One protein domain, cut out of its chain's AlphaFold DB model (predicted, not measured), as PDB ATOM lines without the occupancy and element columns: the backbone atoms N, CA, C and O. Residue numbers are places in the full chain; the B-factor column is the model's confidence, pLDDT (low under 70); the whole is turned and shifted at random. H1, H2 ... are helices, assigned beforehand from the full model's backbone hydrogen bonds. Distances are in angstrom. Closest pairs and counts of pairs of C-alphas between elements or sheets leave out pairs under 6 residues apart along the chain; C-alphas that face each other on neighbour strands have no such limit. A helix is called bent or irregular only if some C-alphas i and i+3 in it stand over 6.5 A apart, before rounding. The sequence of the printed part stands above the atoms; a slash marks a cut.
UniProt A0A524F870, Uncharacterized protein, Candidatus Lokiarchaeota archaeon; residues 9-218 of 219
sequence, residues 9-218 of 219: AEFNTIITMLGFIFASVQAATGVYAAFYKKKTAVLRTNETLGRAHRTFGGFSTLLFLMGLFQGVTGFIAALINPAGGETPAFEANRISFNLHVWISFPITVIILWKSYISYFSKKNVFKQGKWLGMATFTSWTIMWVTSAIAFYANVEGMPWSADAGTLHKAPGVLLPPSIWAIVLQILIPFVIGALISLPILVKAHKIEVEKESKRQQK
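This is residues 9 to 218 of the 219 residues of an uncharacterized protein of Candidatus Lokiarchaeota archaeon (UniProt A0A524F870). Long helices run roughly along one axis in an elongated pack: bent H7 lies along one side, H1 runs through the middle between H7b, H3 and H6, and H4 packs on H6, away from H7. Residues 212 to 218 stick out as a tail. The printed part has 210 residues with seven named helices, H1 to H7 in order, and no named strand: all helix. It is only just compact, close to loose, with a radius of gyration of the C-alphas of 20.1 A, and only just a rod, spanning 74 by 37 by 20 A.

H7, residues 179 to 216, is one helix by its hydrogen bonds but bent: C-alphas 186 and 189 are 7.0 A apart. Arm H7a, residues 179 to 186, begins at C-alpha (169.990, 113.931, 167.504). Arm H7b, residues 189 to 216, 40.5 A long, ends at C-alpha (120.029, 110.876, 190.985); it is irregular, C-alphas 196 and 199 being 6.6 A apart. H1, residues 9 to 36, measures 38.1 A; H3, 47 to 80, 48.9 A; H4, 95 to 120, 37.5 A; H6, 130 to 153, 35.3 A. H2 is residues 42 to 45, H5 residues 122 to 128.

H1, H3 and H7b form an up-and-down bundle, each running against the one before. Residues 189 to 201 alone of H7b touch H1, closest C-alphas Gly 193 and Ile 21, 4.8 A. H1 touches H3 at 34.7 degrees, only just short of steep, closest C-alphas Gly 19 and Ser 60, 4.4 A. H6 touches H4, closest C-alphas Ala 150 and Ser 96, 4.5 A. H6 and H7a form a hairpin. H2 and H3 touch only at the corner, as, only just, do H4 and H5. Every O i to N i+4 pair is within hydrogen-bond range in H1, H3 and H7a, but 17 of 22 in H4, 19 of 20 in H6, 22 of 24 in H7b and 1 of 3 in H5, with 2 of 4 O i to N i+3 pairs there; H2 is too short.

The farthest C-alphas, Ala 83 and Lys 218, are 75.6 A apart. The printed part has no cut. Links H3 to H4 and H6 to H7 are long. pLDDT is under 70 in 21 residues, among them 82 to 91.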
ATOM      1  N   ALA A   9     161.498 127.703 155.760       82.19
ATOM      2  CA  ALA A   9     161.382 126.318 156.217       82.19
ATOM      3  C   ALA A   9     161.202 126.218 157.742       82.19
ATOM      4  O   ALA A   9     160.386 125.424 158.220       82.19
ATOM      5  N   GLU A  10     161.903 127.057 158.510       85.94
ATOM      6  CA  GLU A  10     161.720 127.145 159.961       85.94
ATOM      7  C   GLU A  10     160.303 127.624 160.302       85.94
ATOM      8  O   GLU A  10     159.621 126.998 161.115       85.94
ATOM      9  N   PHE A  11     159.811 128.667 159.626       87.00
ATOM     10  CA  PHE A  11     158.442 129.155 159.807       87.00
ATOM     11  C   PHE A  11     157.389 128.070 159.540       87.00
ATOM     12  O   PHE A  11     156.492 127.859 160.359       87.00
ATOM     13  N   ASN A  12     157.530 127.330 158.436       86.50
ATOM     14  CA  ASN A  12     156.656 126.204 158.094       86.50
ATOM     15  C   ASN A  12     156.643 125.117 159.165       86.50
ATOM     16  O   ASN A  12     155.587 124.594 159.537       86.50
ATOM     17  N   THR A  13     157.824 124.788 159.676       89.00
ATOM     18  CA  THR A  13     157.984 123.783 160.723       89.00
ATOM     19  C   THR A  13     157.304 124.254 162.011       89.00
ATOM     20  O   THR A  13     156.573 123.486 162.635       89.00
ATOM     21  N   ILE A  14     157.427 125.538 162.370       91.69
ATOM     22  CA  ILE A  14     156.734 126.137 163.523       91.69
ATOM     23  C   ILE A  14     155.211 126.107 163.343       91.69
ATOM     24  O   ILE A  14     154.503 125.682 164.257       91.69
ATOM     25  N   ILE A  15     154.684 126.509 162.180       92.62
ATOM     26  CA  ILE A  15     153.241 126.437 161.889       92.62
ATOM     27  C   ILE A  15     152.741 125.001 162.034       92.62
ATOM     28  O   ILE A  15     151.705 124.770 162.664       92.62
ATOM     29  N   THR A  16     153.486 124.034 161.496       92.25
ATOM     30  CA  THR A  16     153.125 122.615 161.564       92.25
ATOM     31  C   THR A  16     153.127 122.116 163.010       92.25
ATOM     32  O   THR A  16     152.179 121.455 163.434       92.25
ATOM     33  N   MET A  17     154.132 122.502 163.802       95.00
ATOM     34  CA  MET A  17     154.208 122.202 165.234       95.00
ATOM     35  C   MET A  17     152.993 122.753 165.992       95.00
ATOM     36  O   MET A  17     152.342 122.024 166.740       95.00
ATOM     37  N   LEU A  18     152.660 124.031 165.790       95.50
ATOM     38  CA  LEU A  18     151.524 124.687 166.444       95.50
ATOM     39  C   LEU A  18     150.191 124.051 166.026       95.50
ATOM     40  O   LEU A  18     149.333 123.777 166.870       95.50
ATOM     41  N   GLY A  19     150.034 123.754 164.735       95.12
ATOM     42  CA  GLY A  19     148.866 123.065 164.196       95.12
ATOM     43  C   GLY A  19     148.678 121.688 164.820       95.12
ATOM     44  O   GLY A  19     147.551 121.316 165.168       95.12
ATOM     45  N   PHE A  20     149.783 120.979 165.060       96.38
ATOM     46  CA  PHE A  20     149.779 119.685 165.723       96.38
ATOM     47  C   PHE A  20     149.492 119.764 167.231       96.38
ATOM     48  O   PHE A  20     148.747 118.926 167.747       96.38
ATOM     49  N   ILE A  21     149.976 120.787 167.947       97.44
ATOM     50  CA  ILE A  21     149.599 121.028 169.355       97.44
ATOM     51  C   ILE A  21     148.078 121.156 169.468       97.44
ATOM     52  O   ILE A  21     147.440 120.489 170.285       97.44
ATOM     53  N   PHE A  22     147.469 121.966 168.603       97.12
ATOM     54  CA  PHE A  22     146.021 122.142 168.597       97.12
ATOM     55  C   PHE A  22     145.272 120.875 168.166       97.12
ATOM     56  O   PHE A  22     144.250 120.530 168.768       97.12
ATOM     57  N   ALA A  23     145.796 120.134 167.187       95.56
ATOM     58  CA  ALA A  23     145.248 118.836 166.796       95.56
ATOM     59  C   ALA A  23     145.281 117.829 167.957       95.56
ATOM     60  O   ALA A  23     144.319 117.087 168.143       95.56
ATOM     61  N   SER A  24     146.339 117.845 168.771       96.62
ATOM     62  CA  SER A  24     146.497 116.979 169.944       96.62
ATOM     63  C   SER A  24     145.427 117.251 170.999       96.62
ATOM     64  O   SER A  24     144.806 116.316 171.505       96.62
ATOM     65  N   VAL A  25     145.117 118.523 171.270       97.00
ATOM     66  CA  VAL A  25     144.030 118.886 172.196       97.00
ATOM     67  C   VAL A  25     142.659 118.502 171.631       97.00
ATOM     68  O   VAL A  25     141.799 117.968 172.345       97.00
ATOM     69  N   GLN A  26     142.436 118.712 170.328       95.19
ATOM     70  CA  GLN A  26     141.218 118.244 169.663       95.19
ATOM     71  C   GLN A  26     141.081 116.713 169.762       95.19
ATOM     72  O   GLN A  26     139.989 116.209 170.041       95.19
ATOM     73  N   ALA A  27     142.173 115.976 169.561       94.56
ATOM     74  CA  ALA A  27     142.203 114.524 169.643       94.56
ATOM     75  C   ALA A  27     141.906 114.044 171.065       94.56
ATOM     76  O   ALA A  27     141.002 113.234 171.240       94.56
ATOM     77  N   ALA A  28     142.566 114.596 172.085       95.62
ATOM     78  CA  ALA A  28     142.347 114.222 173.482       95.62
ATOM     79  C   ALA A  28     140.885 114.429 173.914       95.62
ATOM     80  O   ALA A  28     140.257 113.531 174.475       95.62
ATOM     81  N   THR A  29     140.302 115.586 173.588       94.94
ATOM     82  CA  THR A  29     138.886 115.874 173.881       94.94
ATOM     83  C   THR A  29     137.928 114.963 173.105       94.94
ATOM     84  O   THR A  29     136.916 114.516 173.651       94.94
ATOM     85  N   GLY A  30     138.253 114.636 171.850       92.00
ATOM     86  CA  GLY A  30     137.495 113.690 171.033       92.00
ATOM     87  C   GLY A  30     137.561 112.259 171.569       92.00
ATOM     88  O   GLY A  30     136.525 111.605 171.692       92.00
ATOM     89  N   VAL A  31     138.754 111.798 171.953       92.94
ATOM     90  CA  VAL A  31     138.996 110.466 172.519       92.94
ATOM     91  C   VAL A  31     138.277 110.309 173.851       92.94
ATOM     92  O   VAL A  31     137.593 109.307 174.067       92.94
ATOM     93  N   TYR A  32     138.345 111.329 174.708       93.94
ATOM     94  CA  TYR A  32     137.604 111.354 175.962       93.94
ATOM     95  C   TYR A  32     136.097 111.149 175.735       93.94
ATOM     96  O   TYR A  32     135.476 110.298 176.368       93.94
ATOM     97  N   ALA A  33     135.494 111.864 174.783       91.00
ATOM     98  CA  ALA A  33     134.065 111.723 174.508       91.00
ATOM     99  C   ALA A  33     133.704 110.385 173.834       91.00
ATOM    100  O   ALA A  33     132.701 109.757 174.185       91.00
ATOM    101  N   ALA A  34     134.492 109.955 172.846       88.25
ATOM    102  CA  ALA A  34     134.170 108.813 171.993       88.25
ATOM    103  C   ALA A  34     134.520 107.458 172.621       88.25
ATOM    104  O   ALA A  34     133.739 106.520 172.465       88.25
ATOM    105  N   PHE A  35     135.648 107.357 173.329       88.19
ATOM    106  CA  PHE A  35     136.182 106.089 173.837       88.19
ATOM    107  C   PHE A  35     136.113 105.982 175.360       88.19
ATOM    108  O   PHE A  35     135.705 104.936 175.860       88.19
ATOM    109  N   TYR A  36     136.427 107.053 176.101       90.88
ATOM    110  CA  TYR A  36     136.363 107.020 177.569       90.88
ATOM    111  C   TYR A  36     134.917 107.114 178.078       90.88
ATOM    112  O   TYR A  36     134.431 106.211 178.754       90.88
ATOM    113  N   LYS A  37     134.172 108.157 177.689       90.62
ATOM    114  CA  LYS A  37     132.748 108.299 178.046       90.62
ATOM    115  C   LYS A  37     131.808 107.477 177.172       90.62
ATOM    116  O   LYS A  37     130.639 107.339 177.525       90.62
ATOM    117  N   LYS A  38     132.286 106.965 176.030       87.75
ATOM    118  CA  LYS A  38     131.487 106.230 175.030       87.75
ATOM    119  C   LYS A  38     130.212 106.980 174.601       87.75
ATOM    120  O   LYS A  38     129.235 106.380 174.162       87.75
ATOM    121  N   LYS A  39     130.215 108.312 174.718       86.31
ATOM    122  CA  LYS A  39     129.071 109.206 174.496       86.31
ATOM    123  C   LYS A  39     129.564 110.450 173.759       86.31
ATOM    124  O   LYS A  39     129.855 111.478 174.362       86.31
ATOM    125  N   THR A  40     129.602 110.400 172.427       83.44
ATOM    126  CA  THR A  40     130.026 111.552 171.599       83.44
ATOM    127  C   THR A  40     129.163 112.800 171.818       83.44
ATOM    128  O   THR A  40     129.638 113.918 171.640       83.44
ATOM    129  N   ALA A  41     127.918 112.627 172.277       85.69
ATOM    130  CA  ALA A  41     127.030 113.716 172.675       85.69
ATOM    131  C   ALA A  41     127.587 114.588 173.818       85.69
ATOM    132  O   ALA A  41     127.179 115.742 173.935       85.69
ATOM    133  N   VAL A  42     128.550 114.094 174.610       88.50
ATOM    134  CA  VAL A  42     129.227 114.873 175.664       88.50
ATOM    135  C   VAL A  42     129.929 116.104 175.088       88.50
ATOM    136  O   VAL A  42     129.914 117.159 175.715       88.50
ATOM    137  N   LEU A  43     130.428 116.042 173.846       88.19
ATOM    138  CA  LEU A  43     130.979 117.215 173.149       88.19
ATOM    139  C   LEU A  43     129.941 118.325 172.914       88.19
ATOM    140  O   LEU A  43     130.314 119.457 172.630       88.19
ATOM    141  N   ARG A  44     128.642 118.017 172.994       87.00
ATOM    142  CA  ARG A  44     127.552 118.995 172.853       87.00
ATOM    143  C   ARG A  44     126.977 119.424 174.198       87.00
ATOM    144  O   ARG A  44     126.555 120.565 174.328       87.00
ATOM    145  N   THR A  45     126.925 118.523 175.175       91.12
ATOM    146  CA  THR A  45     126.272 118.768 176.472       91.12
ATOM    147  C   THR A  45     127.223 119.290 177.549       91.12
ATOM    148  O   THR A  45     126.769 119.853 178.553       91.12
ATOM    149  N   ASN A  46     128.533 119.117 177.370       95.00
ATOM    150  CA  ASN A  46     129.568 119.701 178.210       95.00
ATOM    151  C   ASN A  46     130.198 120.893 177.481       95.00
ATOM    152  O   ASN A  46     130.978 120.718 176.548       95.00
ATOM    153  N   GLU A  47     129.857 122.109 177.909       95.06
ATOM    154  CA  GLU A  47     130.315 123.336 177.253       95.06
ATOM    155  C   GLU A  47     131.840 123.488 177.288       95.06
ATOM    156  O   GLU A  47     132.432 123.871 176.282       95.06
ATOM    157  N   THR A  48     132.490 123.126 178.401       95.50
ATOM    158  CA  THR A  48     133.956 123.206 178.527       95.50
ATOM    159  C   THR A  48     134.624 122.301 177.493       95.50
ATOM    160  O   THR A  48     135.458 122.760 176.710       95.50
ATOM    161  N   LEU A  49     134.208 121.033 177.440       95.88
ATOM    162  CA  LEU A  49     134.761 120.056 176.504       95.88
ATOM    163  C   LEU A  49     134.449 120.426 175.046       95.88
ATOM    164  O   LEU A  49     135.329 120.406 174.189       95.88
ATOM    165  N   GLY A  50     133.198 120.794 174.762       93.88
ATOM    166  CA  GLY A  50     132.727 121.134 173.422       93.88
ATOM    167  C   GLY A  50     133.318 122.426 172.863       93.88
ATOM    168  O   GLY A  50     133.564 122.527 171.658       93.88
ATOM    169  N   ARG A  51     133.556 123.429 173.715       96.00
ATOM    170  CA  ARG A  51     134.241 124.669 173.333       96.00
ATOM    171  C   ARG A  51     135.706 124.388 173.032       96.00
ATOM    172  O   ARG A  51     136.144 124.729 171.941       96.00
ATOM    173  N   ALA A  52     136.412 123.687 173.921       96.44
ATOM    174  CA  ALA A  52     137.797 123.290 173.685       96.44
ATOM    175  C   ALA A  52     137.947 122.512 172.369       96.44
ATOM    176  O   ALA A  52     138.701 122.927 171.492       96.44
ATOM    177  N   HIS A  53     137.166 121.445 172.179       94.94
ATOM    178  CA  HIS A  53     137.242 120.608 170.980       94.94
ATOM    179  C   HIS A  53     137.083 121.413 169.680       94.94
ATOM    180  O   HIS A  53     137.820 121.201 168.716       94.94
ATOM    181  N   ARG A  54     136.134 122.358 169.651       92.25
ATOM    182  CA  ARG A  54     135.881 123.199 168.474       92.25
ATOM    183  C   ARG A  54     136.943 124.273 168.277       92.25
ATOM    184  O   ARG A  54     137.399 124.439 167.153       92.25
ATOM    185  N   THR A  55     137.341 124.977 169.333       95.62
ATOM    186  CA  THR A  55     138.344 126.046 169.255       95.62
ATOM    187  C   THR A  55     139.690 125.498 168.793       95.62
ATOM    188  O   THR A  55     140.236 125.977 167.804       95.62
ATOM    189  N   PHE A  56     140.186 124.442 169.441       96.44
ATOM    190  CA  PHE A  56     141.454 123.818 169.066       96.44
ATOM    191  C   PHE A  56     141.386 123.171 167.677       96.44
ATOM    192  O   PHE A  56     142.302 123.332 166.875       96.44
ATOM    193  N   GLY A  57     140.266 122.529 167.330       93.00
ATOM    194  CA  GLY A  57     140.070 122.011 165.976       93.00
ATOM    195  C   GLY A  57     140.042 123.095 164.893       93.00
ATOM    196  O   GLY A  57     140.570 122.885 163.802       93.00
ATOM    197  N   GLY A  58     139.460 124.257 165.197       91.69
ATOM    198  CA  GLY A  58     139.432 125.417 164.307       91.69
ATOM    199  C   GLY A  58     140.826 125.988 164.065       91.69
ATOM    200  O   GLY A  58     141.222 126.136 162.914       91.69
ATOM    201  N   PHE A  59     141.600 126.223 165.128       95.50
ATOM    202  CA  PHE A  59     142.978 126.708 164.995       95.50
ATOM    203  C   PHE A  59     143.891 125.715 164.279       95.50
ATOM    204  O   PHE A  59     144.679 126.118 163.430       95.50
ATOM    205  N   SER A  60     143.753 124.419 164.570       94.94
ATOM    206  CA  SER A  60     144.465 123.376 163.832       94.94
ATOM    207  C   SER A  60     144.145 123.463 162.336       94.94
ATOM    208  O   SER A  60     145.048 123.567 161.517       94.94
ATOM    209  N   THR A  61     142.863 123.538 161.966       92.50
ATOM    210  CA  THR A  61     142.453 123.650 160.554       92.50
ATOM    211  C   THR A  61     142.992 124.924 159.896       92.50
ATOM    212  O   THR A  61     143.471 124.866 158.769       92.50
ATOM    213  N   LEU A  62     142.970 126.061 160.598       94.19
ATOM    214  CA  LEU A  62     143.528 127.318 160.098       94.19
ATOM    215  C   LEU A  62     145.025 127.190 159.787       94.19
ATOM    216  O   LEU A  62     145.451 127.540 158.690       94.19
ATOM    217  N   LEU A  63     145.811 126.650 160.722       94.31
ATOM    218  CA  LEU A  63     147.251 126.465 160.530       94.31
ATOM    219  C   LEU A  63     147.560 125.445 159.430       94.31
ATOM    220  O   LEU A  63     148.511 125.644 158.677       94.31
ATOM    221  N   PHE A  64     146.731 124.407 159.275       92.12
ATOM    222  CA  PHE A  64     146.833 123.506 158.127       92.12
ATOM    223  C   PHE A  64     146.658 124.260 156.807       92.12
ATOM    224  O   PHE A  64     147.464 124.089 155.904       92.12
ATOM    225  N   LEU A  65     145.628 125.104 156.691       91.06
ATOM    226  CA  LEU A  65     145.371 125.863 155.465       91.06
ATOM    227  C   LEU A  65     146.491 126.864 155.162       91.06
ATOM    228  O   LEU A  65     146.837 127.037 153.997       91.06
ATOM    229  N   MET A  66     147.089 127.476 156.188       91.25
ATOM    230  CA  MET A  66     148.270 128.328 156.020       91.25
ATOM    231  C   MET A  66     149.467 127.538 155.478       91.25
ATOM    232  O   MET A  66     150.070 127.948 154.488       91.25
ATOM    233  N   GLY A  67     149.773 126.383 156.080       88.62
ATOM    234  CA  GLY A  67     150.845 125.505 155.604       88.62
ATOM    235  C   GLY A  67     150.574 124.953 154.201       88.62
ATOM    236  O   GLY A  67     151.477 124.912 153.372       88.62
ATOM    237  N   LEU A  68     149.322 124.600 153.897       89.06
ATOM    238  CA  LEU A  68     148.904 124.136 152.575       89.06
ATOM    239  C   LEU A  68     149.068 125.230 151.520       89.06
ATOM    240  O   LEU A  68     149.591 124.946 150.449       89.06
ATOM    241  N   PHE A  69     148.651 126.466 151.810       88.06
ATOM    242  CA  PHE A  69     148.837 127.593 150.898       88.06
ATOM    243  C   PHE A  69     150.315 127.758 150.543       88.06
ATOM    244  O   PHE A  69     150.669 127.744 149.368       88.06
ATOM    245  N   GLN A  70     151.181 127.801 151.557       84.06
ATOM    246  CA  GLN A  70     152.620 127.935 151.363       84.06
ATOM    247  C   GLN A  70     153.236 126.735 150.621       84.06
ATOM    248  O   GLN A  70     154.077 126.914 149.738       84.06
ATOM    249  N   GLY A  71     152.799 125.515 150.946       83.69
ATOM    250  CA  GLY A  71     153.235 124.288 150.283       83.69
ATOM    251  C   GLY A  71     152.845 124.250 148.808       83.69
ATOM    252  O   GLY A  71     153.678 123.935 147.964       83.69
ATOM    253  N   VAL A  72     151.614 124.647 148.473       87.12
ATOM    254  CA  VAL A  72     151.134 124.732 147.086       87.12
ATOM    255  C   VAL A  72     151.883 125.816 146.318       87.12
ATOM    256  O   VAL A  72     152.335 125.553 145.207       87.12
ATOM    257  N   THR A  73     152.081 127.006 146.896       84.31
ATOM    258  CA  THR A  73     152.853 128.068 146.230       84.31
ATOM    259  C   THR A  73     154.300 127.650 145.987       84.31
ATOM    260  O   THR A  73     154.820 127.885 144.900       84.31
ATOM    261  N   GLY A  74     154.933 126.978 146.955       78.81
ATOM    262  CA  GLY A  74     156.296 126.462 146.811       78.81
ATOM    263  C   GLY A  74     156.390 125.352 145.767       78.81
ATOM    264  O   GLY A  74     157.301 125.358 144.946       78.81
ATOM    265  N   PHE A  75     155.418 124.438 145.741       82.56
ATOM    266  CA  PHE A  75     155.348 123.368 144.748       82.56
ATOM    267  C   PHE A  75     155.156 123.912 143.325       82.56
ATOM    268  O   PHE A  75     155.855 123.486 142.411       82.56
ATOM    269  N   ILE A  76     154.263 124.890 143.133       84.31
ATOM    270  CA  ILE A  76     154.059 125.550 141.835       84.31
ATOM    271  C   ILE A  76     155.327 126.287 141.393       84.31
ATOM    272  O   ILE A  76     155.743 126.134 140.248       84.31
ATOM    273  N   ALA A  77     155.964 127.050 142.287       76.75
ATOM    274  CA  ALA A  77     157.213 127.749 141.979       76.75
ATOM    275  C   ALA A  77     158.309 126.773 141.524       76.75
ATOM    276  O   ALA A  77     158.978 127.013 140.520       76.75
ATOM    277  N   ALA A  78     158.423 125.635 142.209       75.19
ATOM    278  CA  ALA A  78     159.371 124.585 141.875       75.19
ATOM    279  C   ALA A  78     159.081 123.949 140.497       75.19
ATOM    280  O   ALA A  78     160.006 123.706 139.725       75.19
ATOM    281  N   LEU A  79     157.807 123.737 140.142       80.56
ATOM    282  CA  LEU A  79     157.416 123.238 138.816       80.56
ATOM    283  C   LEU A  79     157.707 124.230 137.680       80.56
ATOM    284  O   LEU A  79     158.028 123.803 136.573       80.56
ATOM    285  N   ILE A  80     157.569 125.534 137.935       81.94
ATOM    286  CA  ILE A  80     157.780 126.587 136.928       81.94
ATOM    287  C   ILE A  80     159.274 126.854 136.708       81.94
ATOM    288  O   ILE A  80     159.680 127.131 135.581       81.94
ATOM    289  N   ASN A  81     160.100 126.712 137.750       71.69
ATOM    290  CA  ASN A  81     161.543 126.957 137.704       71.69
ATOM    291  C   ASN A  81     162.369 125.690 138.020       71.69
ATOM    292  O   ASN A  81     163.142 125.676 138.983       71.69
ATOM    293  N   PRO A  82     162.281 124.625 137.199       65.12
ATOM    294  CA  PRO A  82     162.963 123.359 137.477       65.12
ATOM    295  C   PRO A  82     164.498 123.452 137.378       65.12
ATOM    296  O   PRO A  82     165.194 122.584 137.893       65.12
ATOM    297  N   ALA A  83     165.038 124.501 136.740       57.41
ATOM    298  CA  ALA A  83     166.466 124.663 136.441       57.41
ATOM    299  C   ALA A  83     167.300 125.394 137.525       57.41
ATOM    300  O   ALA A  83     168.458 125.719 137.277       57.41
ATOM    301  N   GLY A  84     166.765 125.627 138.731       52.53
ATOM    302  CA  GLY A  84     167.590 125.911 139.921       52.53
ATOM    303  C   GLY A  84     168.157 127.331 140.081       52.53
ATOM    304  O   GLY A  84     169.170 127.493 140.755       52.53
ATOM    305  N   GLY A  85     167.529 128.356 139.498       49.50
ATOM    306  CA  GLY A  85     167.975 129.751 139.661       49.50
ATOM    307  C   GLY A  85     167.434 130.466 140.906       49.50
ATOM    308  O   GLY A  85     168.135 131.279 141.501       49.50
ATOM    309  N   GLU A  86     166.208 130.149 141.330       49.88
ATOM    310  CA  GLU A  86     165.551 130.801 142.466       49.88
ATOM    311  C   GLU A  86     164.898 129.762 143.383       49.88
ATOM    312  O   GLU A  86     164.251 128.813 142.943       49.88
ATOM    313  N   THR A  87     165.112 129.927 144.685       55.44
ATOM    314  CA  THR A  87     164.582 129.065 145.744       55.44
ATOM    315  C   THR A  87     163.052 129.145 145.850       55.44
ATOM    316  O   THR A  87     162.525 130.259 145.828       55.44
ATOM    317  N   PRO A  88     162.335 128.031 146.107       55.59
ATOM    318  CA  PRO A  88     162.841 126.671 146.311       55.59
ATOM    319  C   PRO A  88     162.962 125.883 144.995       55.59
ATOM    320  O   PRO A  88     162.026 125.837 144.199       55.59
ATOM    321  N   ALA A  89     164.105 125.220 144.797       60.50
ATOM    322  CA  ALA A  89     164.309 124.324 143.663       60.50
ATOM    323  C   ALA A  89     163.414 123.076 143.784       60.50
ATOM    324  O   ALA A  89     163.111 122.610 144.885       60.50
ATOM    325  N   PHE A  90     162.993 122.508 142.651       65.69
ATOM    326  CA  PHE A  90     162.277 121.231 142.633       65.69
ATOM    327  C   PHE A  90     163.238 120.076 142.927       65.69
ATOM    328  O   PHE A  90     163.862 119.503 142.037       65.69
ATOM    329  N   GLU A  91     163.367 119.731 144.203       68.62
ATOM    330  CA  GLU A  91     164.337 118.757 144.706       68.62
ATOM    331  C   GLU A  91     163.805 117.318 144.676       68.62
ATOM    332  O   GLU A  91     163.941 116.561 145.636       68.62
ATOM    333  N   ALA A  92     163.225 116.896 143.550       70.38
ATOM    334  CA  ALA A  92     162.654 115.554 143.397       70.38
ATOM    335  C   ALA A  92     163.665 114.408 143.590       70.38
ATOM    336  O   ALA A  92     163.261 113.266 143.785       70.38
ATOM    337  N   ASN A  93     164.968 114.695 143.582       73.44
ATOM    338  CA  ASN A  93     166.012 113.707 143.856       73.44
ATOM    339  C   ASN A  93     166.374 113.600 145.348       73.44
ATOM    340  O   ASN A  93     167.090 112.675 145.725       73.44
ATOM    341  N   ARG A  94     165.888 114.505 146.211       74.12
ATOM    342  CA  ARG A  94     166.204 114.501 147.645       74.12
ATOM    343  C   ARG A  94     165.171 113.724 148.446       74.12
ATOM    344  O   ARG A  94     163.961 113.916 148.309       74.12
ATOM    345  N   ILE A  95     165.643 112.862 149.345       76.25
ATOM    346  CA  ILE A  95     164.767 112.057 150.213       76.25
ATOM    347  C   ILE A  95     163.960 112.961 151.151       76.25
ATOM    348  O   ILE A  95     162.774 112.720 151.359       76.25
ATOM    349  N   SER A  96     164.575 114.020 151.682       74.38
ATOM    350  CA  SER A  96     163.933 114.975 152.593       74.38
ATOM    351  C   SER A  96     162.737 115.688 151.944       74.38
ATOM    352  O   SER A  96     161.672 115.773 152.558       74.38
ATOM    353  N   PHE A  97     162.883 116.115 150.685       77.75
ATOM    354  CA  PHE A  97     161.804 116.683 149.874       77.75
ATOM    355  C   PHE A  97     160.698 115.650 149.621       77.75
ATOM    356  O   PHE A  97     159.536 115.878 149.957       77.75
ATOM    357  N   ASN A  98     161.060 114.475 149.097       82.69
ATOM    358  CA  ASN A  98     160.096 113.437 148.731       82.69
ATOM    359  C   ASN A  98     159.292 112.910 149.928       82.69
ATOM    360  O   ASN A  98     158.081 112.715 149.811       82.69
ATOM    361  N   LEU A  99     159.940 112.700 151.078       83.44
ATOM    362  CA  LEU A  99     159.296 112.185 152.287       83.44
ATOM    363  C   LEU A  99     158.160 113.107 152.732       83.44
ATOM    364  O   LEU A  99     157.061 112.641 153.008       83.44
ATOM    365  N   HIS A 100     158.406 114.412 152.802       85.19
ATOM    366  CA  HIS A 100     157.402 115.346 153.295       85.19
ATOM    367  C   HIS A 100     156.353 115.683 152.227       85.19
ATOM    368  O   HIS A 100     155.156 115.676 152.519       85.19
ATOM    369  N   VAL A 101     156.770 115.926 150.980       85.00
ATOM    370  CA  VAL A 101     155.872 116.383 149.906       85.00
ATOM    371  C   VAL A 101     154.899 115.284 149.487       85.00
ATOM    372  O   VAL A 101     153.687 115.503 149.505       85.00
ATOM    373  N   TRP A 102     155.385 114.079 149.171       87.06
ATOM    374  CA  TRP A 102     154.507 113.020 148.664       87.06
ATOM    375  C   TRP A 102     153.523 112.521 149.715       87.06
ATOM    376  O   TRP A 102     152.354 112.291 149.406       87.06
ATOM    377  N   ILE A 103     153.962 112.425 150.971       90.44
ATOM    378  CA  ILE A 103     153.096 112.046 152.094       90.44
ATOM    379  C   ILE A 103     152.048 113.136 152.386       90.44
ATOM    380  O   ILE A 103     150.939 112.826 152.833       90.44
ATOM    381  N   SER A 104     152.336 114.405 152.085       89.50
ATOM    382  CA  SER A 104     151.394 115.508 152.308       89.50
ATOM    383  C   SER A 104     150.170 115.474 151.384       89.50
ATOM    384  O   SER A 104     149.111 115.958 151.787       89.50
ATOM    385  N   PHE A 105     150.238 114.865 150.192       90.69
ATOM    386  CA  PHE A 105     149.076 114.743 149.295       90.69
ATOM    387  C   PHE A 105     147.913 113.933 149.899       90.69
ATOM    388  O   PHE A 105     146.819 114.492 150.039       90.69
ATOM    389  N   PRO A 106     148.086 112.657 150.307       93.75
ATOM    390  CA  PRO A 106     146.998 111.896 150.920       93.75
ATOM    391  C   PRO A 106     146.523 112.524 152.237       93.75
ATOM    392  O   PRO A 106     145.326 112.520 152.526       93.75
ATOM    393  N   ILE A 107     147.424 113.135 153.013       93.25
ATOM    394  CA  ILE A 107     147.057 113.859 154.237       93.25
ATOM    395  C   ILE A 107     146.159 115.060 153.924       93.25
ATOM    396  O   ILE A 107     145.149 115.272 154.602       93.25
ATOM    397  N   THR A 108     146.475 115.808 152.868       93.00
ATOM    398  CA  THR A 108     145.654 116.932 152.416       93.00
ATOM    399  C   THR A 108     144.245 116.474 152.073       93.00
ATOM    400  O   THR A 108     143.282 117.087 152.530       93.00
ATOM    401  N   VAL A 109     144.101 115.347 151.372       93.19
ATOM    402  CA  VAL A 109     142.785 114.754 151.090       93.19
ATOM    403  C   VAL A 109     142.031 114.439 152.386       93.19
ATOM    404  O   VAL A 109     140.868 114.817 152.514       93.19
ATOM    405  N   ILE A 110     142.680 113.817 153.378       92.69
ATOM    406  CA  ILE A 110     142.050 113.485 154.669       92.69
ATOM    407  C   ILE A 110     141.571 114.747 155.400       92.69
ATOM    408  O   ILE A 110     140.434 114.791 155.883       92.69
ATOM    409  N   ILE A 111     142.409 115.782 155.485       91.12
ATOM    410  CA  ILE A 111     142.092 117.007 156.231       91.12
ATOM    411  C   ILE A 111     141.022 117.836 155.514       91.12
ATOM    412  O   ILE A 111     140.094 118.328 156.170       91.12
ATOM    413  N   LEU A 112     141.087 117.952 154.184       90.75
ATOM    414  CA  LEU A 112     140.055 118.618 153.389       90.75
ATOM    415  C   LEU A 112     138.727 117.870 153.472       90.75
ATOM    416  O   LEU A 112     137.693 118.495 153.691       90.75
ATOM    417  N   TRP A 113     138.747 116.539 153.399       90.75
ATOM    418  CA  TRP A 113     137.548 115.720 153.552       90.75
ATOM    419  C   TRP A 113     136.912 115.883 154.936       90.75
ATOM    420  O   TRP A 113     135.709 116.130 155.054       90.75
ATOM    421  N   LYS A 114     137.717 115.838 156.004       88.62
ATOM    422  CA  LYS A 114     137.251 116.098 157.376       88.62
ATOM    423  C   LYS A 114     136.650 117.489 157.516       88.62
ATOM    424  O   LYS A 114     135.581 117.626 158.117       88.62
ATOM    425  N   SER A 115     137.306 118.502 156.963       87.25
ATOM    426  CA  SER A 115     136.806 119.878 156.957       87.25
ATOM    427  C   SER A 115     135.479 119.971 156.203       87.25
ATOM    428  O   SER A 115     134.491 120.444 156.764       87.25
ATOM    429  N   TYR A 116     135.404 119.414 154.994       88.81
ATOM    430  CA  TYR A 116     134.201 119.388 154.167       88.81
ATOM    431  C   TYR A 116     133.012 118.752 154.897       88.81
ATOM    432  O   TYR A 116     131.973 119.394 155.055       88.81
ATOM    433  N   ILE A 117     133.163 117.535 155.436       88.06
ATOM    434  CA  ILE A 117     132.074 116.872 156.173       88.06
ATOM    435  C   ILE A 117     131.694 117.687 157.421       88.06
ATOM    436  O   ILE A 117     130.508 117.821 157.733       88.06
ATOM    437  N   SER A 118     132.667 118.269 158.128       83.44
ATOM    438  CA  SER A 118     132.409 119.070 159.334       83.44
ATOM    439  C   SER A 118     131.604 120.342 159.055       83.44
ATOM    440  O   SER A 118     130.807 120.753 159.904       83.44
ATOM    441  N   TYR A 119     131.770 120.946 157.877       84.25
ATOM    442  CA  TYR A 119     131.027 122.138 157.465       84.25
ATOM    443  C   TYR A 119     129.691 121.795 156.805       84.25
ATOM    444  O   TYR A 119     128.647 122.245 157.280       84.25
ATOM    445  N   PHE A 120     129.712 120.967 155.760       88.38
ATOM    446  CA  PHE A 120     128.562 120.742 154.882       88.38
ATOM    447  C   PHE A 120     127.701 119.542 155.288       88.38
ATOM    448  O   PHE A 120     126.516 119.498 154.971       88.38
ATOM    449  N   SER A 121     128.247 118.580 156.039       84.94
ATOM    450  CA  SER A 121     127.575 117.305 156.324       84.94
ATOM    451  C   SER A 121     127.665 116.888 157.800       84.94
ATOM    452  O   SER A 121     127.931 115.728 158.136       84.94
ATOM    453  N   LYS A 122     127.369 117.825 158.713       77.25
ATOM    454  CA  LYS A 122     127.481 117.641 160.178       77.25
ATOM    455  C   LYS A 122     126.810 116.372 160.714       77.25
ATOM    456  O   LYS A 122     127.324 115.765 161.649       77.25
ATOM    457  N   LYS A 123     125.680 115.946 160.131       77.50
ATOM    458  CA  LYS A 123     124.973 114.714 160.537       77.50
ATOM    459  C   LYS A 123     125.846 113.459 160.362       77.50
ATOM    460  O   LYS A 123     125.829 112.586 161.229       77.50
ATOM    461  N   ASN A 124     126.657 113.401 159.304       75.62
ATOM    462  CA  ASN A 124     127.506 112.244 158.995       75.62
ATOM    463  C   ASN A 124     128.727 112.156 159.921       75.62
ATOM    464  O   ASN A 124     129.144 111.050 160.267       75.62
ATOM    465  N   VAL A 125     129.232 113.291 160.427       73.56
ATOM    466  CA  VAL A 125     130.339 113.313 161.405       73.56
ATOM    467  C   VAL A 125     129.996 112.499 162.654       73.56
ATOM    468  O   VAL A 125     130.804 111.701 163.120       73.56
ATOM    469  N   PHE A 126     128.781 112.650 163.187       66.81
ATOM    470  CA  PHE A 126     128.386 111.967 164.422       66.81
ATOM    471  C   PHE A 126     128.026 110.489 164.222       66.81
ATOM    472  O   PHE A 126     128.157 109.709 165.168       66.81
ATOM    473  N   LYS A 127     127.594 110.102 163.014       70.69
ATOM    474  CA  LYS A 127     127.239 108.714 162.675       70.69
ATOM    475  C   LYS A 127     128.455 107.877 162.266       70.69
ATOM    476  O   LYS A 127     128.598 106.760 162.746       70.69
ATOM    477  N   GLN A 128     129.320 108.412 161.404       67.06
ATOM    478  CA  GLN A 128     130.401 107.668 160.739       67.06
ATOM    479  C   GLN A 128     131.796 108.277 160.985       67.06
ATOM    480  O   GLN A 128     132.807 107.598 160.846       67.06
ATOM    481  N   GLY A 129     131.874 109.538 161.425       63.12
ATOM    482  CA  GLY A 129     133.121 110.305 161.534       63.12
ATOM    483  C   GLY A 129     133.944 110.107 162.812       63.12
ATOM    484  O   GLY A 129     134.881 110.871 163.035       63.12
ATOM    485  N   LYS A 130     133.651 109.104 163.656       73.44
ATOM    486  CA  LYS A 130     134.461 108.837 164.869       73.44
ATOM    487  C   LYS A 130     135.921 108.521 164.516       73.44
ATOM    488  O   LYS A 130     136.834 109.014 165.172       73.44
ATOM    489  N   TRP A 131     136.126 107.767 163.437       82.00
ATOM    490  CA  TRP A 131     137.449 107.431 162.906       82.00
ATOM    491  C   TRP A 131     138.131 108.609 162.218       82.00
ATOM    492  O   TRP A 131     139.353 108.701 162.228       82.00
ATOM    493  N   LEU A 132     137.351 109.547 161.678       83.88
ATOM    494  CA  LEU A 132     137.869 110.702 160.953       83.88
ATOM    495  C   LEU A 132     138.655 111.650 161.871       83.88
ATOM    496  O   LEU A 132     139.647 112.237 161.449       83.88
ATOM    497  N   GLY A 133     138.260 111.748 163.146       84.81
ATOM    498  CA  GLY A 133     139.034 112.459 164.167       84.81
ATOM    499  C   GLY A 133     140.415 111.836 164.392       84.81
ATOM    500  O   GLY A 133     141.414 112.551 164.350       84.81
ATOM    501  N   MET A 134     140.474 110.508 164.545       88.50
ATOM    502  CA  MET A 134     141.741 109.776 164.687       88.50
ATOM    503  C   MET A 134     142.594 109.876 163.422       88.50
ATOM    504  O   MET A 134     143.771 110.192 163.521       88.50
ATOM    505  N   ALA A 135     141.996 109.713 162.240       91.00
ATOM    506  CA  ALA A 135     142.692 109.863 160.964       91.00
ATOM    507  C   ALA A 135     143.297 111.266 160.803       91.00
ATOM    508  O   ALA A 135     144.439 111.393 160.370       91.00
ATOM    509  N   THR A 136     142.575 112.319 161.209       91.62
ATOM    510  CA  THR A 136     143.103 113.696 161.188       91.62
ATOM    511  C   THR A 136     144.279 113.847 162.156       91.62
ATOM    512  O   THR A 136     145.283 114.455 161.802       91.62
ATOM    513  N   PHE A 137     144.176 113.300 163.370       93.25
ATOM    514  CA  PHE A 137     145.267 113.355 164.343       93.25
ATOM    515  C   PHE A 137     146.510 112.612 163.841       93.25
ATOM    516  O   PHE A 137     147.594 113.181 163.842       93.25
ATOM    517  N   THR A 138     146.351 111.389 163.329       94.69
ATOM    518  CA  THR A 138     147.443 110.617 162.719       94.69
ATOM    519  C   THR A 138     148.065 111.360 161.541       94.69
ATOM    520  O   THR A 138     149.285 111.402 161.427       94.69
ATOM    521  N   SER A 139     147.246 112.000 160.703       94.50
ATOM    522  CA  SER A 139     147.731 112.817 159.587       94.50
ATOM    523  C   SER A 139     148.601 113.974 160.076       94.50
ATOM    524  O   SER A 139     149.700 114.177 159.573       94.50
ATOM    525  N   TRP A 140     148.166 114.687 161.115       94.69
ATOM    526  CA  TRP A 140     148.974 115.734 161.732       94.69
ATOM    527  C   TRP A 140     150.272 115.216 162.345       94.69
ATOM    528  O   TRP A 140     151.313 115.842 162.167       94.69
ATOM    529  N   THR A 141     150.225 114.075 163.033       95.31
ATOM    530  CA  THR A 141     151.417 113.426 163.586       95.31
ATOM    531  C   THR A 141     152.433 113.134 162.487       95.31
ATOM    532  O   THR A 141     153.605 113.474 162.625       95.31
ATOM    533  N   ILE A 142     151.986 112.543 161.376       94.50
ATOM    534  CA  ILE A 142     152.855 112.218 160.244       94.50
ATOM    535  C   ILE A 142     153.404 113.498 159.602       94.50
ATOM    536  O   ILE A 142     154.609 113.580 159.370       94.50
ATOM    537  N   MET A 143     152.570 114.516 159.358       92.12
ATOM    538  CA  MET A 143     153.036 115.807 158.830       92.12
ATOM    539  C   MET A 143     154.093 116.441 159.722       92.12
ATOM    540  O   MET A 143     155.112 116.902 159.224       92.12
ATOM    541  N   TRP A 144     153.864 116.453 161.033       94.44
ATOM    542  CA  TRP A 144     154.794 117.033 161.988       94.44
ATOM    543  C   TRP A 144     156.134 116.299 161.989       94.44
ATOM    544  O   TRP A 144     157.178 116.921 161.811       94.44
ATOM    545  N   VAL A 145     156.106 114.973 162.134       93.62
ATOM    546  CA  VAL A 145     157.322 114.153 162.172       93.62
ATOM    547  C   VAL A 145     158.102 114.286 160.864       93.62
ATOM    548  O   VAL A 145     159.303 114.537 160.892       93.62
ATOM    549  N   THR A 146     157.425 114.176 159.719       91.19
ATOM    550  CA  THR A 146     158.078 114.296 158.406       91.19
ATOM    551  C   THR A 146     158.599 115.709 158.149       91.19
ATOM    552  O   THR A 146     159.701 115.837 157.634       91.19
ATOM    553  N   SER A 147     157.875 116.759 158.559       89.50
ATOM    554  CA  SER A 147     158.330 118.154 158.463       89.50
ATOM    555  C   SER A 147     159.568 118.402 159.317       89.50
ATOM    556  O   SER A 147     160.511 119.021 158.837       89.50
ATOM    557  N   ALA A 148     159.589 117.912 160.560       90.81
ATOM    558  CA  ALA A 148     160.737 118.063 161.446       90.81
ATOM    559  C   ALA A 148     161.962 117.330 160.880       90.81
ATOM    560  O   ALA A 148     163.034 117.921 160.765       90.81
ATOM    561  N   ILE A 149     161.802 116.071 160.462       87.75
ATOM    562  CA  ILE A 149     162.884 115.293 159.842       87.75
ATOM    563  C   ILE A 149     163.392 115.990 158.576       87.75
ATOM    564  O   ILE A 149     164.599 116.169 158.431       87.75
ATOM    565  N   ALA A 150     162.493 116.423 157.688       85.62
ATOM    566  CA  ALA A 150     162.860 117.107 156.453       85.62
ATOM    567  C   ALA A 150     163.582 118.436 156.717       85.62
ATOM    568  O   ALA A 150     164.558 118.733 156.033       85.62
ATOM    569  N   PHE A 151     163.158 119.206 157.723       86.50
ATOM    570  CA  PHE A 151     163.843 120.433 158.128       86.50
ATOM    571  C   PHE A 151     165.285 120.134 158.552       86.50
ATOM    572  O   PHE A 151     166.223 120.622 157.929       86.50
ATOM    573  N   TYR A 152     165.476 119.271 159.554       86.38
ATOM    574  CA  TYR A 152     166.808 118.988 160.099       86.38
ATOM    575  C   TYR A 152     167.725 118.209 159.152       86.38
ATOM    576  O   TYR A 152     168.941 118.283 159.300       86.38
ATOM    577  N   ALA A 153     167.176 117.478 158.180       82.88
ATOM    578  CA  ALA A 153     167.960 116.843 157.123       82.88
ATOM    579  C   ALA A 153     168.613 117.857 156.164       82.88
ATOM    580  O   ALA A 153     169.556 117.498 155.470       82.88
ATOM    581  N   ASN A 154     168.136 119.107 156.140       80.00
ATOM    582  CA  ASN A 154     168.633 120.170 155.261       80.00
ATOM    583  C   ASN A 154     169.321 121.326 156.022       80.00
ATOM    584  O   ASN A 154     169.616 122.364 155.419       80.00
ATOM    585  N   VAL A 155     169.563 121.164 157.330       81.69
ATOM    586  CA  VAL A 155     170.255 122.150 158.179       81.69
ATOM    587  C   VAL A 155     171.771 121.973 158.089       81.69
ATOM    588  O   VAL A 155     172.292 120.860 158.180       81.69
ATOM    589  N   GLU A 156     172.483 123.092 157.971       76.31
ATOM    590  CA  GLU A 156     173.945 123.133 158.001       76.31
ATOM    591  C   GLU A 156     174.544 122.541 159.290       76.31
ATOM    592  O   GLU A 156     174.088 122.824 160.398       76.31
ATOM    593  N   GLY A 157     175.590 121.720 159.138       71.50
ATOM    594  CA  GLY A 157     176.328 121.120 160.256       71.50
ATOM    595  C   GLY A 157     175.816 119.756 160.730       71.50
ATOM    596  O   GLY A 157     176.344 119.222 161.704       71.50
ATOM    597  N   MET A 158     174.824 119.165 160.058       75.81
ATOM    598  CA  MET A 158     174.315 117.836 160.409       75.81
ATOM    599  C   MET A 158     175.063 116.701 159.699       75.81
ATOM    600  O   MET A 158     175.229 116.755 158.484       75.81
ATOM    601  N   PRO A 159     175.453 115.620 160.405       68.44
ATOM    602  CA  PRO A 159     176.244 114.533 159.819       68.44
ATOM    603  C   PRO A 159     175.487 113.722 158.753       68.44
ATOM    604  O   PRO A 159     176.111 113.051 157.941       68.44
ATOM    605  N   TRP A 160     174.152 113.788 158.737       70.31
ATOM    606  CA  TRP A 160     173.294 113.174 157.714       70.31
ATOM    607  C   TRP A 160     172.686 114.189 156.743       70.31
ATOM    608  O   TRP A 160     171.774 113.838 155.994       70.31
ATOM    609  N   SER A 161     173.160 115.441 156.745       68.06
ATOM    610  CA  SER A 161     172.954 116.369 155.626       68.06
ATOM    611  C   SER A 161     173.744 115.828 154.427       68.06
ATOM    612  O   SER A 161     174.791 116.352 154.061       68.06
ATOM    613  N   ALA A 162     173.298 114.692 153.891       54.28
ATOM    614  CA  ALA A 162     174.026 113.866 152.936       54.28
ATOM    615  C   ALA A 162     173.962 114.412 151.502       54.28
ATOM    616  O   ALA A 162     174.671 113.914 150.632       54.28
ATOM    617  N   ASP A 163     173.170 115.455 151.262       54.09
ATOM    618  CA  ASP A 163     173.075 116.096 149.958       54.09
ATOM    619  C   ASP A 163     173.925 117.373 149.954       54.09
ATOM    620  O   ASP A 163     173.796 118.212 150.845       54.09
ATOM    621  N   ALA A 164     174.809 117.496 148.956       43.03
ATOM    622  CA  ALA A 164     175.893 118.478 148.796       43.03
ATOM    623  C   ALA A 164     175.453 119.955 148.628       43.03
ATOM    624  O   ALA A 164     175.909 120.673 147.743       43.03
ATOM    625  N   GLY A 165     174.553 120.418 149.483       54.44
ATOM    626  CA  GLY A 165     174.079 121.787 149.571       54.44
ATOM    627  C   GLY A 165     173.116 121.869 150.741       54.44
ATOM    628  O   GLY A 165     171.945 121.502 150.609       54.44
ATOM    629  N   THR A 166     173.631 122.302 151.887       58.62
ATOM    630  CA  THR A 166     172.822 122.723 153.027       58.62
ATOM    631  C   THR A 166     171.927 123.864 152.547       58.62
ATOM    632  O   THR A 166     172.404 124.838 151.967       58.62
ATOM    633  N   LEU A 167     170.610 123.723 152.701       65.88
ATOM    634  CA  LEU A 167     169.668 124.714 152.166       65.88
ATOM    635  C   LEU A 167     169.410 125.835 153.166       65.88
ATOM    636  O   LEU A 167     169.048 126.950 152.780       65.88
ATOM    637  N   HIS A 168     169.557 125.542 154.460       73.94
ATOM    638  CA  HIS A 168     169.161 126.451 155.524       73.94
ATOM    639  C   HIS A 168     170.194 126.485 156.655       73.94
ATOM    640  O   HIS A 168     170.782 125.468 157.034       73.94
ATOM    641  N   LYS A 169     170.374 127.685 157.216       81.25
ATOM    642  CA  LYS A 169     171.157 127.907 158.437       81.25
ATOM    643  C   LYS A 169     170.505 127.199 159.626       81.25
ATOM    644  O   LYS A 169     169.335 126.817 159.574       81.25
ATOM    645  N   ALA A 170     171.255 127.088 160.720       81.62
ATOM    646  CA  ALA A 170     170.712 126.630 161.991       81.62
ATOM    647  C   ALA A 170     169.427 127.407 162.373       81.62
ATOM    648  O   ALA A 170     169.321 128.611 162.091       81.62
ATOM    649  N   PRO A 171     168.442 126.731 162.993       86.06
ATOM    650  CA  PRO A 171     167.215 127.380 163.433       86.06
ATOM    651  C   PRO A 171     167.501 128.468 164.472       86.06
ATOM    652  O   PRO A 171     168.373 128.305 165.327       86.06
ATOM    653  N   GLY A 172     166.755 129.570 164.408       86.25
ATOM    654  CA  GLY A 172     166.797 130.621 165.429       86.25
ATOM    655  C   GLY A 172     165.821 130.386 166.585       86.25
ATOM    656  O   GLY A 172     165.987 130.963 167.659       86.25
ATOM    657  N   VAL A 173     164.798 129.556 166.368       87.12
ATOM    658  CA  VAL A 173     163.690 129.287 167.295       87.12
ATOM    659  C   VAL A 173     163.572 127.800 167.624       87.12
ATOM    660  O   VAL A 173     163.334 127.454 168.781       87.12
ATOM    661  N   LEU A 174     163.706 126.916 166.629       88.75
ATOM    662  CA  LEU A 174     163.697 125.467 166.874       88.75
ATOM    663  C   LEU A 174     164.967 125.032 167.615       88.75
ATOM    664  O   LEU A 174     165.979 125.734 167.622       88.75
ATOM    665  N   LEU A 175     164.924 123.853 168.238       89.12
ATOM    666  CA  LEU A 175     166.075 123.340 168.977       89.12
ATOM    667  C   LEU A 175     167.307 123.169 168.062       89.12
ATOM    668  O   LEU A 175     167.153 122.816 166.887       89.12
ATOM    669  N   PRO A 176     168.527 123.392 168.586       86.31
ATOM    670  CA  PRO A 176     169.754 123.342 167.795       86.31
ATOM    671  C   PRO A 176     169.993 121.952 167.185       86.31
ATOM    672  O   PRO A 176     169.554 120.948 167.750       86.31
ATOM    673  N   PRO A 177     170.709 121.863 166.051       80.88
ATOM    674  CA  PRO A 177     170.901 120.615 165.318       80.88
ATOM    675  C   PRO A 177     171.717 119.597 166.132       80.88
ATOM    676  O   PRO A 177     172.939 119.657 166.215       80.88
ATOM    677  N   SER A 178     171.022 118.649 166.760       86.44
ATOM    678  CA  SER A 178     171.587 117.447 167.384       86.44
ATOM    679  C   SER A 178     170.526 116.346 167.423       86.44
ATOM    680  O   SER A 178     169.331 116.641 167.450       86.44
ATOM    681  N   ILE A 179     170.932 115.071 167.456       84.31
ATOM    682  CA  ILE A 179     169.990 113.931 167.504       84.31
ATOM    683  C   ILE A 179     168.997 114.090 168.663       84.31
ATOM    684  O   ILE A 179     167.786 113.983 168.471       84.31
ATOM    685  N   TRP A 180     169.501 114.398 169.858       87.81
ATOM    686  CA  TRP A 180     168.672 114.552 171.053       87.81
ATOM    687  C   TRP A 180     167.718 115.738 170.957       87.81
ATOM    688  O   TRP A 180     166.545 115.605 171.301       87.81
ATOM    689  N   ALA A 181     168.187 116.872 170.438       86.69
ATOM    690  CA  ALA A 181     167.339 118.031 170.201       86.69
ATOM    691  C   ALA A 181     166.208 117.729 169.216       86.69
ATOM    692  O   ALA A 181     165.096 118.186 169.434       86.69
ATOM    693  N   ILE A 182     166.445 116.925 168.180       87.88
ATOM    694  CA  ILE A 182     165.407 116.556 167.207       87.88
ATOM    695  C   ILE A 182     164.364 115.649 167.829       87.88
ATOM    696  O   ILE A 182     163.170 115.878 167.651       87.88
ATOM    697  N   VAL A 183     164.800 114.634 168.575       89.75
ATOM    698  CA  VAL A 183     163.878 113.755 169.299       89.75
ATOM    699  C   VAL A 183     163.020 114.585 170.249       89.75
ATOM    700  O   VAL A 183     161.796 114.466 170.236       89.75
ATOM    701  N   LEU A 184     163.635 115.490 171.014       92.69
ATOM    702  CA  LEU A 184     162.906 116.411 171.883       92.69
ATOM    703  C   LEU A 184     161.963 117.314 171.087       92.69
ATOM    704  O   LEU A 184     160.796 117.418 171.453       92.69
ATOM    705  N   GLN A 185     162.421 117.904 169.981       92.44
ATOM    706  CA  GLN A 185     161.615 118.759 169.114       92.44
ATOM    707  C   GLN A 185     160.360 118.013 168.669       92.44
ATOM    708  O   GLN A 185     159.257 118.518 168.865       92.44
ATOM    709  N   ILE A 186     160.511 116.786 168.163       93.88
ATOM    710  CA  ILE A 186     159.406 115.927 167.730       93.88
ATOM    711  C   ILE A 186     158.420 115.665 168.876       93.88
ATOM    712  O   ILE A 186     157.211 115.690 168.644       93.88
ATOM    713  N   LEU A 187     158.908 115.445 170.099       95.44
ATOM    714  CA  LEU A 187     158.083 115.116 171.265       95.44
ATOM    715  C   LEU A 187     157.374 116.326 171.894       95.44
ATOM    716  O   LEU A 187     156.273 116.164 172.425       95.44
ATOM    717  N   ILE A 188     157.955 117.527 171.821       94.44
ATOM    718  CA  ILE A 188     157.416 118.760 172.422       94.44
ATOM    719  C   ILE A 188     155.915 118.955 172.156       94.44
ATOM    720  O   ILE A 188     155.168 119.117 173.125       94.44
ATOM    721  N   PRO A 189     155.414 118.919 170.907       94.44
ATOM    722  CA  PRO A 189     154.006 119.202 170.663       94.44
ATOM    723  C   PRO A 189     153.058 118.139 171.232       94.44
ATOM    724  O   PRO A 189     151.942 118.486 171.626       94.44
ATOM    725  N   PHE A 190     153.495 116.880 171.366       95.00
ATOM    726  CA  PHE A 190     152.719 115.846 172.063       95.00
ATOM    727  C   PHE A 190     152.590 116.171 173.551       95.00
ATOM    728  O   PHE A 190     151.489 116.138 174.103       95.00
ATOM    729  N   VAL A 191     153.712 116.511 174.192       96.94
ATOM    730  CA  VAL A 191     153.760 116.834 175.623       96.94
ATOM    731  C   VAL A 191     152.935 118.084 175.908       96.94
ATOM    732  O   VAL A 191     152.065 118.057 176.775       96.94
ATOM    733  N   ILE A 192     153.128 119.158 175.139       97.56
ATOM    734  CA  ILE A 192     152.356 120.398 175.289       97.56
ATOM    735  C   ILE A 192     150.866 120.137 175.045       97.56
ATOM    736  O   ILE A 192     150.028 120.565 175.839       97.56
ATOM    737  N   GLY A 193     150.517 119.393 173.991       96.94
ATOM    738  CA  GLY A 193     149.136 119.011 173.709       96.94
ATOM    739  C   GLY A 193     148.485 118.253 174.870       96.94
ATOM    740  O   GLY A 193     147.349 118.555 175.248       96.94
ATOM    741  N   ALA A 194     149.206 117.313 175.487       96.38
ATOM    742  CA  ALA A 194     148.744 116.584 176.665       96.38
ATOM    743  C   ALA A 194     148.576 117.508 177.884       96.38
ATOM    744  O   ALA A 194     147.513 117.499 178.508       96.38
ATOM    745  N   LEU A 195     149.567 118.356 178.175       98.12
ATOM    746  CA  LEU A 195     149.534 119.309 179.290       98.12
ATOM    747  C   LEU A 195     148.362 120.291 179.184       98.12
ATOM    748  O   LEU A 195     147.700 120.555 180.184       98.12
ATOM    749  N   ILE A 196     148.049 120.781 177.980       97.94
ATOM    750  CA  ILE A 196     146.879 121.642 177.740       97.94
ATOM    751  C   ILE A 196     145.573 120.853 177.905       97.94
ATOM    752  O   ILE A 196     144.585 121.370 178.430       97.94
ATOM    753  N   SER A 197     145.550 119.593 177.468       97.44
ATOM    754  CA  SER A 197     144.348 118.755 177.517       97.44
ATOM    755  C   SER A 197     143.951 118.371 178.941       97.44
ATOM    756  O   SER A 197     142.761 118.344 179.253       97.44
ATOM    757  N   LEU A 198     144.918 118.098 179.821       97.62
ATOM    758  CA  LEU A 198     144.675 117.644 181.194       97.62
ATOM    759  C   LEU A 198     143.679 118.519 181.983       97.62
ATOM    760  O   LEU A 198     142.648 117.984 182.401       97.62
ATOM    761  N   PRO A 199     143.886 119.841 182.161       97.94
ATOM    762  CA  PRO A 199     142.953 120.672 182.924       97.94
ATOM    763  C   PRO A 199     141.559 120.742 182.283       97.94
ATOM    764  O   PRO A 199     140.553 120.816 182.994       97.94
ATOM    765  N   ILE A 200     141.472 120.665 180.949       97.75
ATOM    766  CA  ILE A 200     140.200 120.639 180.215       97.75
ATOM    767  C   ILE A 200     139.434 119.357 180.546       97.75
ATOM    768  O   ILE A 200     138.245 119.418 180.864       97.75
ATOM    769  N   LEU A 201     140.110 118.207 180.493       97.69
ATOM    770  CA  LEU A 201     139.509 116.901 180.761       97.69
ATOM    771  C   LEU A 201     139.103 116.753 182.229       97.69
ATOM    772  O   LEU A 201     137.989 116.306 182.500       97.69
ATOM    773  N   VAL A 202     139.942 117.194 183.170       97.62
ATOM    774  CA  VAL A 202     139.624 117.192 184.609       97.62
ATOM    775  C   VAL A 202     138.380 118.037 184.889       97.62
ATOM    776  O   VAL A 202     137.439 117.574 185.537       97.62
ATOM    777  N   LYS A 203     138.324 119.262 184.349       97.19
ATOM    778  CA  LYS A 203     137.163 120.143 184.514       97.19
ATOM    779  C   LYS A 203     135.909 119.560 183.863       97.19
ATOM    780  O   LYS A 203     134.835 119.605 184.462       97.19
ATOM    781  N   ALA A 204     136.033 118.999 182.660       96.06
ATOM    782  CA  ALA A 204     134.920 118.357 181.973       96.06
ATOM    783  C   ALA A 204     134.358 117.186 182.791       96.06
ATOM    784  O   ALA A 204     133.144 117.115 182.977       96.06
ATOM    785  N   HIS A 205     135.233 116.337 183.332       96.19
ATOM    786  CA  HIS A 205     134.854 115.203 184.163       96.19
ATOM    787  C   HIS A 205     134.103 115.634 185.425       96.19
ATOM    788  O   HIS A 205     133.024 115.110 185.699       96.19
ATOM    789  N   LYS A 206     134.618 116.637 186.151       96.75
ATOM    790  CA  LYS A 206     133.971 117.169 187.360       96.75
ATOM    791  C   LYS A 206     132.539 117.646 187.084       96.75
ATOM    792  O   LYS A 206     131.617 117.272 187.802       96.75
ATOM    793  N   ILE A 207     132.339 118.401 186.000       94.94
ATOM    794  CA  ILE A 207     131.012 118.892 185.588       94.94
ATOM    795  C   ILE A 207     130.052 117.735 185.280       94.94
ATOM    796  O   ILE A 207     128.855 117.835 185.545       94.94
ATOM    797  N   GLU A 208     130.541 116.648 184.686       93.00
ATOM    798  CA  GLU A 208     129.704 115.483 184.390       93.00
ATOM    799  C   GLU A 208     129.267 114.754 185.660       93.00
ATOM    800  O   GLU A 208     128.078 114.480 185.801       93.00
ATOM    801  N   VAL A 209     130.189 114.524 186.601       94.38
ATOM    802  CA  VAL A 209     129.885 113.886 187.892       94.38
ATOM    803  C   VAL A 209     128.842 114.694 188.669       94.38
ATOM    804  O   VAL A 209     127.858 114.137 189.148       94.38
ATOM    805  N   GLU A 210     128.985 116.021 188.721       94.69
ATOM    806  CA  GLU A 210     128.003 116.907 189.365       94.69
ATOM    807  C   GLU A 210     126.628 116.886 188.675       94.69
ATOM    808  O   GLU A 210     125.591 117.038 189.323       94.69
ATOM    809  N   LYS A 211     126.584 116.720 187.347       92.06
ATOM    810  CA  LYS A 211     125.316 116.589 186.611       92.06
ATOM    811  C   LYS A 211     124.646 115.243 186.872       92.06
ATOM    812  O   LYS A 211     123.419 115.188 186.904       92.06
ATOM    813  N   GLU A 212     125.423 114.174 187.014       91.12
ATOM    814  CA  GLU A 212     124.916 112.833 187.310       91.12
ATOM    815  C   GLU A 212     124.374 112.748 188.742       91.12
ATOM    816  O   GLU A 212     123.240 112.299 188.922       91.12
ATOM    817  N   SER A 213     125.087 113.293 189.733       93.62
ATOM    818  CA  SER A 213     124.616 113.324 191.126       93.62
ATOM    819  C   SER A 213     123.311 114.113 191.284       93.62
ATOM    820  O   SER A 213     122.361 113.638 191.903       93.62
ATOM    821  N   LYS A 214     123.196 115.275 190.628       94.12
ATOM    822  CA  LYS A 214     121.957 116.077 190.617       94.12
ATOM    823  C   LYS A 214     120.781 115.386 189.928       94.12
ATOM    824  O   LYS A 214     119.639 115.746 190.195       94.12
ATOM    825  N   ARG A 215     121.027 114.458 188.998       92.19
ATOM    826  CA  ARG A 215     119.959 113.667 188.362       92.19
ATOM    827  C   ARG A 215     119.465 112.564 189.286       92.19
ATOM    828  O   ARG A 215     118.263 112.369 189.353       92.19
ATOM    829  N   GLN A 216     120.373 111.910 190.006       92.00
ATOM    830  CA  GLN A 216     120.029 110.876 190.985       92.00
ATOM    831  C   GLN A 216     119.239 111.445 192.168       92.00
ATOM    832  O   GLN A 216     118.289 110.823 192.602       92.00
ATOM    833  N   GLN A 217     119.559 112.657 192.633       93.00
ATOM    834  CA  GLN A 217     118.799 113.327 193.704       93.00
ATOM    835  C   GLN A 217     117.375 113.757 193.305       93.00
ATOM    836  O   GLN A 217     116.600 114.165 194.163       93.00
ATOM    837  N   LYS A 218     117.051 113.753 192.006       90.75
ATOM    838  CA  LYS A 218     115.731 114.135 191.477       90.75
ATOM    839  C   LYS A 218     114.859 112.932 191.104       90.75
ATOM    840  O   LYS A 218     113.743 113.150 190.634       90.75
TER     841      LYS A 218